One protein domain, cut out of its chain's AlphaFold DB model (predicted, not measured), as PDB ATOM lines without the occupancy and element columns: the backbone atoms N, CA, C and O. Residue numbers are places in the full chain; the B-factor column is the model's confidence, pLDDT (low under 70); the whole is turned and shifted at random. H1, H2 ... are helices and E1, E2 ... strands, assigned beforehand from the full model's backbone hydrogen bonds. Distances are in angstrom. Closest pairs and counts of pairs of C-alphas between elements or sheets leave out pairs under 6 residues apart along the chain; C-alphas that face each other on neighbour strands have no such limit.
ATOM      1  N   LEU A   8     152.945 128.302 143.994       75.31
ATOM      2  CA  LEU A   8     153.616 129.478 143.431       75.31
ATOM      3  C   LEU A   8     154.502 129.099 142.236       75.31
ATOM      4  O   LEU A   8     154.418 129.720 141.181       75.31
ATOM      5  N   ALA A   9     155.295 128.031 142.364       78.06
ATOM      6  CA  ALA A   9     156.126 127.537 141.268       78.06
ATOM      7  C   ALA A   9     155.296 127.102 140.048       78.06
ATOM      8  O   ALA A   9     155.686 127.378 138.915       78.06
ATOM      9  N   LYS A  10     154.139 126.453 140.255       81.12
ATOM     10  CA  LYS A  10     153.217 126.093 139.165       81.12
ATOM     11  C   LYS A  10     152.646 127.321 138.464       81.12
ATOM     12  O   LYS A  10     152.620 127.337 137.237       81.12
ATOM     13  N   ILE A  11     152.206 128.319 139.232       80.75
ATOM     14  CA  ILE A  11     151.657 129.570 138.700       80.75
ATOM     15  C   ILE A  11     152.715 130.270 137.851       80.75
ATOM     16  O   ILE A  11     152.487 130.513 136.674       80.75
ATOM     17  N   VAL A  12     153.913 130.478 138.396       79.81
ATOM     18  CA  VAL A  12     155.013 131.156 137.695       79.81
ATOM     19  C   VAL A  12     155.431 130.396 136.442       79.81
ATOM     20  O   VAL A  12     155.684 131.001 135.407       79.81
ATOM     21  N   ARG A  13     155.476 129.060 136.499       81.25
ATOM     22  CA  ARG A  13     155.796 128.254 135.317       81.25
ATOM     23  C   ARG A  13     154.740 128.416 134.230       81.25
ATOM     24  O   ARG A  13     155.100 128.511 133.066       81.25
ATOM     25  N   ARG A  14     153.461 128.475 134.609       81.25
ATOM     26  CA  ARG A  14     152.351 128.700 133.678       81.25
ATOM     27  C   ARG A  14     152.416 130.096 133.059       81.25
ATOM     28  O   ARG A  14     152.287 130.199 131.849       81.25
ATOM     29  N   LEU A  15     152.708 131.118 133.860       81.06
ATOM     30  CA  LEU A  15     152.940 132.485 133.390       81.06
ATOM     31  C   LEU A  15     154.109 132.557 132.400       81.06
ATOM     32  O   LEU A  15     153.962 133.105 131.317       81.06
ATOM     33  N   ARG A  16     155.237 131.896 132.696       79.44
ATOM     34  CA  ARG A  16     156.373 131.784 131.762       79.44
ATOM     35  C   ARG A  16     156.020 131.068 130.457       79.44
ATOM     36  O   ARG A  16     156.579 131.407 129.425       79.44
ATOM     37  N   THR A  17     155.136 130.071 130.498       78.38
ATOM     38  CA  THR A  17     154.669 129.366 129.292       78.38
ATOM     39  C   THR A  17     153.716 130.220 128.458       78.38
ATOM     40  O   THR A  17     153.775 130.158 127.238       78.38
ATOM     41  N   ILE A  18     152.841 130.991 129.106       81.44
ATOM     42  CA  ILE A  18     151.903 131.902 128.437       81.44
ATOM     43  C   ILE A  18     152.647 133.134 127.891       81.44
ATOM     44  O   ILE A  18     152.279 133.658 126.847       81.44
ATOM     45  N   GLY A  19     153.712 133.563 128.573       71.94
ATOM     46  CA  GLY A  19     154.521 134.730 128.216       71.94
ATOM     47  C   GLY A  19     153.950 136.062 128.708       71.94
ATOM     48  O   GLY A  19     154.593 137.087 128.518       71.94
ATOM     49  N   THR A  20     152.784 136.044 129.353       75.31
ATOM     50  CA  THR A  20     152.106 137.217 129.915       75.31
ATOM     51  C   THR A  20     151.313 136.829 131.167       75.31
ATOM     52  O   THR A  20     151.075 135.636 131.424       75.31
ATOM     53  N   ASP A  21     150.975 137.821 131.982       76.38
ATOM     54  CA  ASP A  21     150.030 137.734 133.082       76.38
ATOM     55  C   ASP A  21     148.641 137.249 132.622       76.38
ATOM     56  O   ASP A  21     148.341 137.059 131.442       76.38
ATOM     57  N   THR A  22     147.812 136.864 133.588       77.19
ATOM     58  CA  THR A  22     146.490 136.290 133.313       77.19
ATOM     59  C   THR A  22     145.442 137.048 134.098       77.19
ATOM     60  O   THR A  22     145.733 137.566 135.168       77.19
ATOM     61  N   GLN A  23     144.181 136.986 133.664       70.19
ATOM     62  CA  GLN A  23     143.065 137.638 134.371       70.19
ATOM     63  C   GLN A  23     142.950 137.262 135.862       70.19
ATOM     64  O   GLN A  23     142.365 138.005 136.638       70.19
ATOM     65  N   LEU A  24     143.485 136.101 136.264       76.12
ATOM     66  CA  LEU A  24     143.504 135.638 137.655       76.12
ATOM     67  C   LEU A  24     144.833 135.891 138.371       76.12
ATOM     68  O   LEU A  24     144.884 135.770 139.594       76.12
ATOM     69  N   VAL A  25     145.917 136.161 137.642       80.75
ATOM     70  CA  VAL A  25     147.252 136.354 138.209       80.75
ATOM     71  C   VAL A  25     147.929 137.527 137.523       80.75
ATOM     72  O   VAL A  25     148.431 137.363 136.414       80.75
ATOM     73  N   GLU A  26     148.002 138.654 138.224       83.38
ATOM     74  CA  GLU A  26     148.706 139.849 137.765       83.38
ATOM     75  C   GLU A  26     150.128 139.845 138.323       83.38
ATOM     76  O   GLU A  26     150.349 139.587 139.515       83.38
ATOM     77  N   VAL A  27     151.106 140.182 137.485       83.44
ATOM     78  CA  VAL A  27     152.491 140.361 137.911       83.44
ATOM     79  C   VAL A  27     152.919 141.804 137.705       83.44
ATOM     80  O   VAL A  27     152.782 142.356 136.621       83.44
ATOM     81  N   LYS A  28     153.481 142.423 138.747       83.12
ATOM     82  CA  LYS A  28     153.999 143.792 138.656       83.12
ATOM     83  C   LYS A  28     155.424 143.898 139.171       83.12
ATOM     84  O   LYS A  28     155.782 143.391 140.242       83.12
ATOM     85  N   GLU A  29     156.216 144.655 138.419       82.50
ATOM     86  CA  GLU A  29     157.576 145.020 138.791       82.50
ATOM     87  C   GLU A  29     157.511 146.007 139.951       82.50
ATOM     88  O   GLU A  29     157.135 147.167 139.792       82.50
ATOM     89  N   ALA A  30     157.846 145.540 141.147       78.25
ATOM     90  CA  ALA A  30     157.794 146.373 142.333       78.25
ATOM     91  C   ALA A  30     158.977 146.001 143.220       78.25
ATOM     92  O   ALA A  30     158.966 144.955 143.856       78.25
ATOM     93  N   ALA A  31     160.031 146.816 143.208       74.62
ATOM     94  CA  ALA A  31     161.221 146.600 144.036       74.62
ATOM     95  C   ALA A  31     161.147 147.442 145.314       74.62
ATOM     96  O   ALA A  31     161.195 146.925 146.431       74.62
ATOM     97  N   TRP A  32     160.955 148.750 145.126       71.69
ATOM     98  CA  TRP A  32     160.978 149.749 146.195       71.69
ATOM     99  C   TRP A  32     159.668 150.529 146.347       71.69
ATOM    100  O   TRP A  32     159.277 150.868 147.464       71.69
ATOM    101  N   LYS A  33     158.989 150.805 145.229       75.19
ATOM    102  CA  LYS A  33     157.723 151.543 145.158       75.19
ATOM    103  C   LYS A  33     156.690 150.687 144.428       75.19
ATOM    104  O   LYS A  33     157.056 149.893 143.560       75.19
ATOM    105  N   LEU A  34     155.420 150.840 144.795       78.31
ATOM    106  CA  LEU A  34     154.327 150.265 144.022       78.31
ATOM    107  C   LEU A  34     154.197 150.986 142.672       78.31
ATOM    108  O   LEU A  34     154.341 152.211 142.638       78.31
ATOM    109  N   PRO A  35     153.913 150.254 141.584       77.06
ATOM    110  CA  PRO A  35     153.511 150.875 140.332       77.06
ATOM    111  C   PRO A  35     152.220 151.682 140.504       77.06
ATOM    112  O   PRO A  35     151.355 151.317 141.298       77.06
ATOM    113  N   GLU A  36     152.062 152.756 139.733       75.88
ATOM    114  CA  GLU A  36     150.833 153.568 139.750       75.88
ATOM    115  C   GLU A  36     149.604 152.760 139.301       75.88
ATOM    116  O   GLU A  36     148.518 152.926 139.852       75.88
ATOM    117  N   SER A  37     149.799 151.780 138.415       78.56
ATOM    118  CA  SER A  37     148.754 150.855 137.948       78.56
ATOM    119  C   SER A  37     148.272 149.848 139.002       78.56
ATOM    120  O   SER A  37     147.372 149.051 138.730       78.56
ATOM    121  N   ILE A  38     148.825 149.855 140.223       82.06
ATOM    122  CA  ILE A  38     148.343 148.994 141.314       82.06
ATOM    123  C   ILE A  38     146.922 149.342 141.728       82.06
ATOM    124  O   ILE A  38     146.144 148.427 141.980       82.06
ATOM    125  N   GLY A  39     146.564 150.628 141.763       78.69
ATOM    126  CA  GLY A  39     145.195 151.032 142.086       78.69
ATOM    127  C   GLY A  39     144.187 150.470 141.083       78.69
ATOM    128  O   GLY A  39     143.176 149.892 141.475       78.69
ATOM    129  N   GLU A  40     144.516 150.552 139.792       79.62
ATOM    130  CA  GLU A  40     143.703 149.992 138.709       79.62
ATOM    131  C   GLU A  40     143.614 148.467 138.793       79.62
ATOM    132  O   GLU A  40     142.524 147.911 138.697       79.62
ATOM    133  N   THR A  41     144.736 147.791 139.057       81.31
ATOM    134  CA  THR A  41     144.782 146.328 139.212       81.31
ATOM    135  C   THR A  41     143.920 145.868 140.388       81.31
ATOM    136  O   THR A  41     143.146 144.923 140.271       81.31
ATOM    137  N   LEU A  42     144.034 146.540 141.538       78.81
ATOM    138  CA  LEU A  42     143.241 146.233 142.728       78.81
ATOM    139  C   LEU A  42     141.751 146.470 142.474       78.81
ATOM    140  O   LEU A  42     140.932 145.636 142.851       78.81
ATOM    141  N   SER A  43     141.401 147.570 141.802       77.06
ATOM    142  CA  SER A  43     140.026 147.857 141.380       77.06
ATOM    143  C   SER A  43     139.490 146.781 140.433       77.06
ATOM    144  O   SER A  43     138.400 146.252 140.647       77.06
ATOM    145  N   ALA A  44     140.279 146.367 139.440       80.06
ATOM    146  CA  ALA A  44     139.925 145.265 138.551       80.06
ATOM    147  C   ALA A  44     139.705 143.964 139.339       80.06
ATOM    148  O   ALA A  44     138.704 143.284 139.142       80.06
ATOM    149  N   PHE A  45     140.582 143.644 140.291       79.00
ATOM    150  CA  PHE A  45     140.450 142.449 141.125       79.00
ATOM    151  C   PHE A  45     139.211 142.476 142.020       79.00
ATOM    152  O   PHE A  45     138.588 141.433 142.193       79.00
ATOM    153  N   MET A  46     138.849 143.641 142.565       74.38
ATOM    154  CA  MET A  46     137.608 143.832 143.324       74.38
ATOM    155  C   MET A  46     136.360 143.633 142.470       74.38
ATOM    156  O   MET A  46     135.378 143.069 142.944       74.38
ATOM    157  N   ASN A  47     136.391 144.124 141.231       74.94
ATOM    158  CA  ASN A  47     135.272 144.012 140.299       74.94
ATOM    159  C   ASN A  47     135.157 142.604 139.691       74.94
ATOM    160  O   ASN A  47     134.088 142.208 139.226       74.94
ATOM    161  N   HIS A  48     136.247 141.840 139.693       70.69
ATOM    162  CA  HIS A  48     136.286 140.446 139.267       70.69
ATOM    163  C   HIS A  48     136.185 139.485 140.464       70.69
ATOM    164  O   HIS A  48     135.980 139.879 141.605       70.69
ATOM    165  N   THR A  49     136.310 138.179 140.219       70.00
ATOM    166  CA  THR A  49     136.202 137.117 141.241       70.00
ATOM    167  C   THR A  49     137.390 137.092 142.227       70.00
ATOM    168  O   THR A  49     137.642 136.078 142.879       70.00
ATOM    169  N   GLY A  50     138.144 138.190 142.340       71.94
ATOM    170  CA  GLY A  50     139.453 138.241 142.978       71.94
ATOM    171  C   GLY A  50     140.574 137.691 142.090       71.94
ATOM    172  O   GLY A  50     140.347 137.128 141.018       71.94
ATOM    173  N   GLY A  51     141.812 137.857 142.552       78.12
ATOM    174  CA  GLY A  51     143.005 137.445 141.818       78.12
ATOM    175  C   GLY A  51     144.245 137.372 142.704       78.12
ATOM    176  O   GLY A  51     144.244 137.791 143.862       78.12
ATOM    177  N   ILE A  52     145.318 136.812 142.152       80.62
ATOM    178  CA  ILE A  52     146.631 136.725 142.789       80.62
ATOM    179  C   ILE A  52     147.506 137.838 142.217       80.62
ATOM    180  O   ILE A  52     147.854 137.811 141.044       80.62
ATOM    181  N   LEU A  53     147.901 138.797 143.052       80.69
ATOM    182  CA  LEU A  53     148.861 139.830 142.667       80.69
ATOM    183  C   LEU A  53     150.255 139.424 143.144       80.69
ATOM    184  O   LEU A  53     150.494 139.287 144.347       80.69
ATOM    185  N   ILE A  54     151.184 139.249 142.209       81.69
ATOM    186  CA  ILE A  54     152.581 138.953 142.519       81.69
ATOM    187  C   ILE A  54     153.413 140.215 142.306       81.69
ATOM    188  O   ILE A  54     153.656 140.650 141.181       81.69
ATOM    189  N   LEU A  55     153.878 140.788 143.414       82.44
ATOM    190  CA  LEU A  55     154.785 141.929 143.413       82.44
ATOM    191  C   LEU A  55     156.238 141.467 143.420       82.44
ATOM    192  O   LEU A  55     156.601 140.527 144.129       82.44
ATOM    193  N   GLY A  56     157.073 142.185 142.676       80.50
ATOM    194  CA  GLY A  56     158.514 141.965 142.678       80.50
ATOM    195  C   GLY A  56     158.993 140.939 141.664       80.50
ATOM    196  O   GLY A  56     160.113 140.454 141.789       80.50
ATOM    197  N   LEU A  57     158.178 140.624 140.657       81.88
ATOM    198  CA  LEU A  57     158.618 139.887 139.479       81.88
ATOM    199  C   LEU A  57     158.513 140.776 138.240       81.88
ATOM    200  O   LEU A  57     157.611 141.602 138.128       81.88
ATOM    201  N   SER A  58     159.442 140.575 137.315       79.94
ATOM    202  CA  SER A  58     159.511 141.266 136.035       79.94
ATOM    203  C   SER A  58     158.980 140.389 134.921       79.94
ATOM    204  O   SER A  58     159.651 139.429 134.545       79.94
ATOM    205  N   GLU A  59     157.801 140.707 134.383       77.38
ATOM    206  CA  GLU A  59     157.263 140.013 133.206       77.38
ATOM    207  C   GLU A  59     158.213 140.151 132.011       77.38
ATOM    208  O   GLU A  59     158.579 139.151 131.396       77.38
ATOM    209  N   ARG A  60     158.724 141.366 131.762       74.19
ATOM    210  CA  ARG A  60     159.644 141.655 130.647       74.19
ATOM    211  C   ARG A  60     160.948 140.861 130.710       74.19
ATOM    212  O   ARG A  60     161.577 140.643 129.681       74.19
ATOM    213  N   ARG A  61     161.362 140.427 131.903       72.75
ATOM    214  CA  ARG A  61     162.537 139.566 132.111       72.75
ATOM    215  C   ARG A  61     162.173 138.085 132.288       72.75
ATOM    216  O   ARG A  61     162.987 137.307 132.772       72.75
ATOM    217  N   GLY A  62     160.962 137.672 131.911       74.25
ATOM    218  CA  GLY A  62     160.519 136.278 131.998       74.25
ATOM    219  C   GLY A  62     160.112 135.856 133.410       74.25
ATOM    220  O   GLY A  62     160.426 134.750 133.860       74.25
ATOM    221  N   PHE A  63     159.417 136.731 134.136       76.94
ATOM    222  CA  PHE A  63     159.004 136.528 135.527       76.94
ATOM    223  C   PHE A  63     160.202 136.267 136.453       76.94
ATOM    224  O   PHE A  63     160.225 135.297 137.217       76.94
ATOM    225  N   THR A  64     161.244 137.095 136.356       76.69
ATOM    226  CA  THR A  64     162.403 137.050 137.266       76.69
ATOM    227  C   THR A  64     162.208 137.998 138.441       76.69
ATOM    228  O   THR A  64     161.623 139.066 138.254       76.69
ATOM    229  N   PRO A  65     162.713 137.661 139.637       78.44
ATOM    230  CA  PRO A  65     162.590 138.531 140.790       78.44
ATOM    231  C   PRO A  65     163.403 139.809 140.594       78.44
ATOM    232  O   PRO A  65     164.525 139.768 140.093       78.44
ATOM    233  N   VAL A  66     162.820 140.944 140.972       79.94
ATOM    234  CA  VAL A  66     163.497 142.242 140.917       79.94
ATOM    235  C   VAL A  66     164.496 142.358 142.067       79.94
ATOM    236  O   VAL A  66     164.209 141.975 143.207       79.94
ATOM    237  N   GLU A  67     165.681 142.891 141.782       75.25
ATOM    238  CA  GLU A  67     166.668 143.167 142.824       75.25
ATOM    239  C   GLU A  67     166.183 144.284 143.754       75.25
ATOM    240  O   GLU A  67     165.520 145.232 143.333       75.25
ATOM    241  N   GLY A  68     166.483 144.154 145.048       73.06
ATOM    242  CA  GLY A  68     166.046 145.122 146.057       73.06
ATOM    243  C   GLY A  68     164.572 145.010 146.468       73.06
ATOM    244  O   GLY A  68     164.070 145.919 147.127       73.06
ATOM    245  N   PHE A  69     163.883 143.912 146.125       78.94
ATOM    246  CA  PHE A  69     162.513 143.641 146.573       78.94
ATOM    247  C   PHE A  69     162.393 143.668 148.102       78.94
ATOM    248  O   PHE A  69     162.880 142.776 148.803       78.94
ATOM    249  N   ASN A  70     161.686 144.671 148.627       77.81
ATOM    250  CA  ASN A  70     161.384 144.765 150.050       77.81
ATOM    251  C   ASN A  70     159.908 144.452 150.312       77.81
ATOM    252  O   ASN A  70     159.047 145.334 150.276       77.81
ATOM    253  N   ALA A  71     159.632 143.183 150.636       77.12
ATOM    254  CA  ALA A  71     158.282 142.687 150.898       77.12
ATOM    255  C   ALA A  71     157.523 143.520 151.942       77.12
ATOM    256  O   ALA A  71     156.327 143.740 151.796       77.12
ATOM    257  N   ARG A  72     158.211 144.001 152.987       77.75
ATOM    258  CA  ARG A  72     157.580 144.733 154.093       77.75
ATOM    259  C   ARG A  72     157.157 146.137 153.678       77.75
ATOM    260  O   ARG A  72     156.061 146.572 154.008       77.75
ATOM    261  N   ARG A  73     158.012 146.834 152.924       80.75
ATOM    262  CA  ARG A  73     157.674 148.147 152.359       80.75
ATOM    263  C   ARG A  73     156.544 148.048 151.347       80.75
ATOM    264  O   ARG A  73     155.612 148.836 151.426       80.75
ATOM    265  N   LEU A  74     156.618 147.085 150.431       81.81
ATOM    266  CA  LEU A  74     155.584 146.886 149.416       81.81
ATOM    267  C   LEU A  74     154.247 146.499 150.030       81.81
ATOM    268  O   LEU A  74     153.220 147.012 149.609       81.81
ATOM    269  N   HIS A  75     154.268 145.658 151.062       78.88
ATOM    270  CA  HIS A  75     153.075 145.308 151.823       78.88
ATOM    271  C   HIS A  75     152.436 146.535 152.479       78.88
ATOM    272  O   HIS A  75     151.262 146.789 152.241       78.88
ATOM    273  N   ASN A  76     153.209 147.350 153.202       80.94
ATOM    274  CA  ASN A  76     152.698 148.590 153.797       80.94
ATOM    275  C   ASN A  76     152.179 149.581 152.748       80.94
ATOM    276  O   ASN A  76     151.133 150.194 152.942       80.94
ATOM    277  N   ALA A  77     152.892 149.734 151.631       81.25
ATOM    278  CA  ALA A  77     152.450 150.584 150.533       81.25
ATOM    279  C   ALA A  77     151.135 150.068 149.926       81.25
ATOM    280  O   ALA A  77     150.287 150.866 149.547       81.25
ATOM    281  N   LEU A  78     150.951 148.744 149.862       79.19
ATOM    282  CA  LEU A  78     149.756 148.127 149.288       79.19
ATOM    283  C   LEU A  78     148.562 148.271 150.221       79.19
ATOM    284  O   LEU A  78     147.480 148.592 149.753       79.19
ATOM    285  N   LEU A  79     148.770 148.120 151.530       79.06
ATOM    286  CA  LEU A  79     147.754 148.441 152.531       79.06
ATOM    287  C   LEU A  79     147.318 149.905 152.426       79.06
ATOM    288  O   LEU A  79     146.128 150.176 152.321       79.06
ATOM    289  N   SER A  80     148.279 150.829 152.344       80.25
ATOM    290  CA  SER A  80     147.983 152.253 152.166       80.25
ATOM    291  C   SER A  80     147.232 152.540 150.863       80.25
ATOM    292  O   SER A  80     146.370 153.410 150.848       80.25
ATOM    293  N   ALA A  81     147.543 151.824 149.777       76.56
ATOM    294  CA  ALA A  81     146.812 151.939 148.518       76.56
ATOM    295  C   ALA A  81     145.386 151.381 148.647       76.56
ATOM    296  O   ALA A  81     144.440 152.007 148.177       76.56
ATOM    297  N   CYS A  82     145.201 150.247 149.327       71.12
ATOM    298  CA  CYS A  82     143.880 149.680 149.598       71.12
ATOM    299  C   CYS A  82     142.998 150.606 150.445       71.12
ATOM    300  O   CYS A  82     141.806 150.683 150.164       71.12
ATOM    301  N   ASP A  83     143.564 151.329 151.417       71.69
ATOM    302  CA  ASP A  83     142.826 152.315 152.224       71.69
ATOM    303  C   ASP A  83     142.312 153.496 151.388       71.69
ATOM    304  O   ASP A  83     141.277 154.081 151.697       71.69
ATOM    305  N   THR A  84     143.017 153.849 150.309       68.62
ATOM    306  CA  THR A  84     142.594 154.924 149.397       68.62
ATOM    307  C   THR A  84     141.571 154.482 148.350       68.62
ATOM    308  O   THR A  84     140.969 155.336 147.699       68.62
ATOM    309  N   ILE A  85     141.353 153.175 148.167       65.06
ATOM    310  CA  ILE A  85     140.432 152.652 147.154       65.06
ATOM    311  C   ILE A  85     139.079 152.344 147.803       65.06
ATOM    312  O   ILE A  85     138.995 151.692 148.840       65.06
ATOM    313  N   THR A  86     138.003 152.827 147.178       50.03
ATOM    314  CA  THR A  86     136.616 152.604 147.616       50.03
ATOM    315  C   THR A  86     135.927 151.652 146.635       50.03
ATOM    316  O   THR A  86     136.000 151.918 145.434       50.03
ATOM    317  N   PRO A  87     135.234 150.584 147.083       51.75
ATOM    318  CA  PRO A  87     134.934 150.191 148.471       51.75
ATOM    319  C   PRO A  87     136.162 149.677 149.250       51.75
ATOM    320  O   PRO A  87     137.125 149.236 148.627       51.75
ATOM    321  N   PRO A  88     136.138 149.723 150.601       53.94
ATOM    322  CA  PRO A  88     137.291 149.379 151.428       53.94
ATOM    323  C   PRO A  88     137.757 147.945 151.162       53.94
ATOM    324  O   PRO A  88     137.105 146.964 151.530       53.94
ATOM    325  N   CYS A  89     138.919 147.837 150.528       53.81
ATOM    326  CA  CYS A  89     139.621 146.583 150.314       53.81
ATOM    327  C   CYS A  89     140.167 146.050 151.641       53.81
ATOM    328  O   CYS A  89     141.000 146.700 152.266       53.81
ATOM    329  N   ARG A  90     139.800 144.824 152.036       54.34
ATOM    330  CA  ARG A  90     140.555 144.059 153.044       54.34
ATOM    331  C   ARG A  90     141.428 143.016 152.346       54.34
ATOM    332  O   ARG A  90     140.950 141.911 152.094       54.34
ATOM    333  N   PRO A  91     142.689 143.335 152.007       53.00
ATOM    334  CA  PRO A  91     143.573 142.363 151.380       53.00
ATOM    335  C   PRO A  91     143.972 141.263 152.381       53.00
ATOM    336  O   PRO A  91     144.641 141.541 153.381       53.00
ATOM    337  N   ASP A  92     143.625 140.000 152.094       54.06
ATOM    338  CA  ASP A  92     144.220 138.836 152.772       54.06
ATOM    339  C   ASP A  92     145.676 138.701 152.307       54.06
ATOM    340  O   ASP A  92     145.998 138.114 151.275       54.06
ATOM    341  N   SER A  93     146.574 139.362 153.032       48.97
ATOM    342  CA  SER A  93     147.964 139.536 152.625       48.97
ATOM    343  C   SER A  93     148.876 138.575 153.382       48.97
ATOM    344  O   SER A  93     149.352 138.842 154.484       48.97
TER     345      SER A  93
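This is residues 8 to 93 of the 111 residues of the protein "AlbA_2 domain-containing protein" of Sutterella sp. KLE1602 (UniProt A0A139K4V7). A small ribbon of two parallel strands, E1 and E2, stands in the middle, with H1 on one side and H2 and H3 on the other. The 86 printed residues hold, in order, H1, E1, H2, E2 and H3, mostly helix. The whole is compact, radius of gyration of the C-alphas 12.6 A, spanning 35 by 29 by 20 A.

E1, residues 25 to 28, and E2, residues 52 to 55, are parallel at 16 degrees; N 54 and O 26 are 2.8 A apart, within hydrogen-bond range. With H2, residues 38 to 47, between them along the chain, they make a strand-helix-strand unit with a right-handed crossover. H3, residues 71 to 84, touches H2 with residues 81 to 82 alone, the closest C-alphas those of Gly 39 and Ala 81, 6.7 A, at a steep tilt of 62 degrees. H1, residues 8 to 18, is near E1, with 6 pairs of C-alphas within 10 A. In H1, H2 and H3 every O i to N i+4 pair is within range.

H1, 15.3 A long, begins at C-alpha 8 (153.616, 129.478, 143.431). H3, 20.0 A, ends at C-alpha 84 (142.594, 154.924, 149.397).

The printed part has no cut. E2 to H3 is a long link. Residues 84 to 93 have pLDDT under 70.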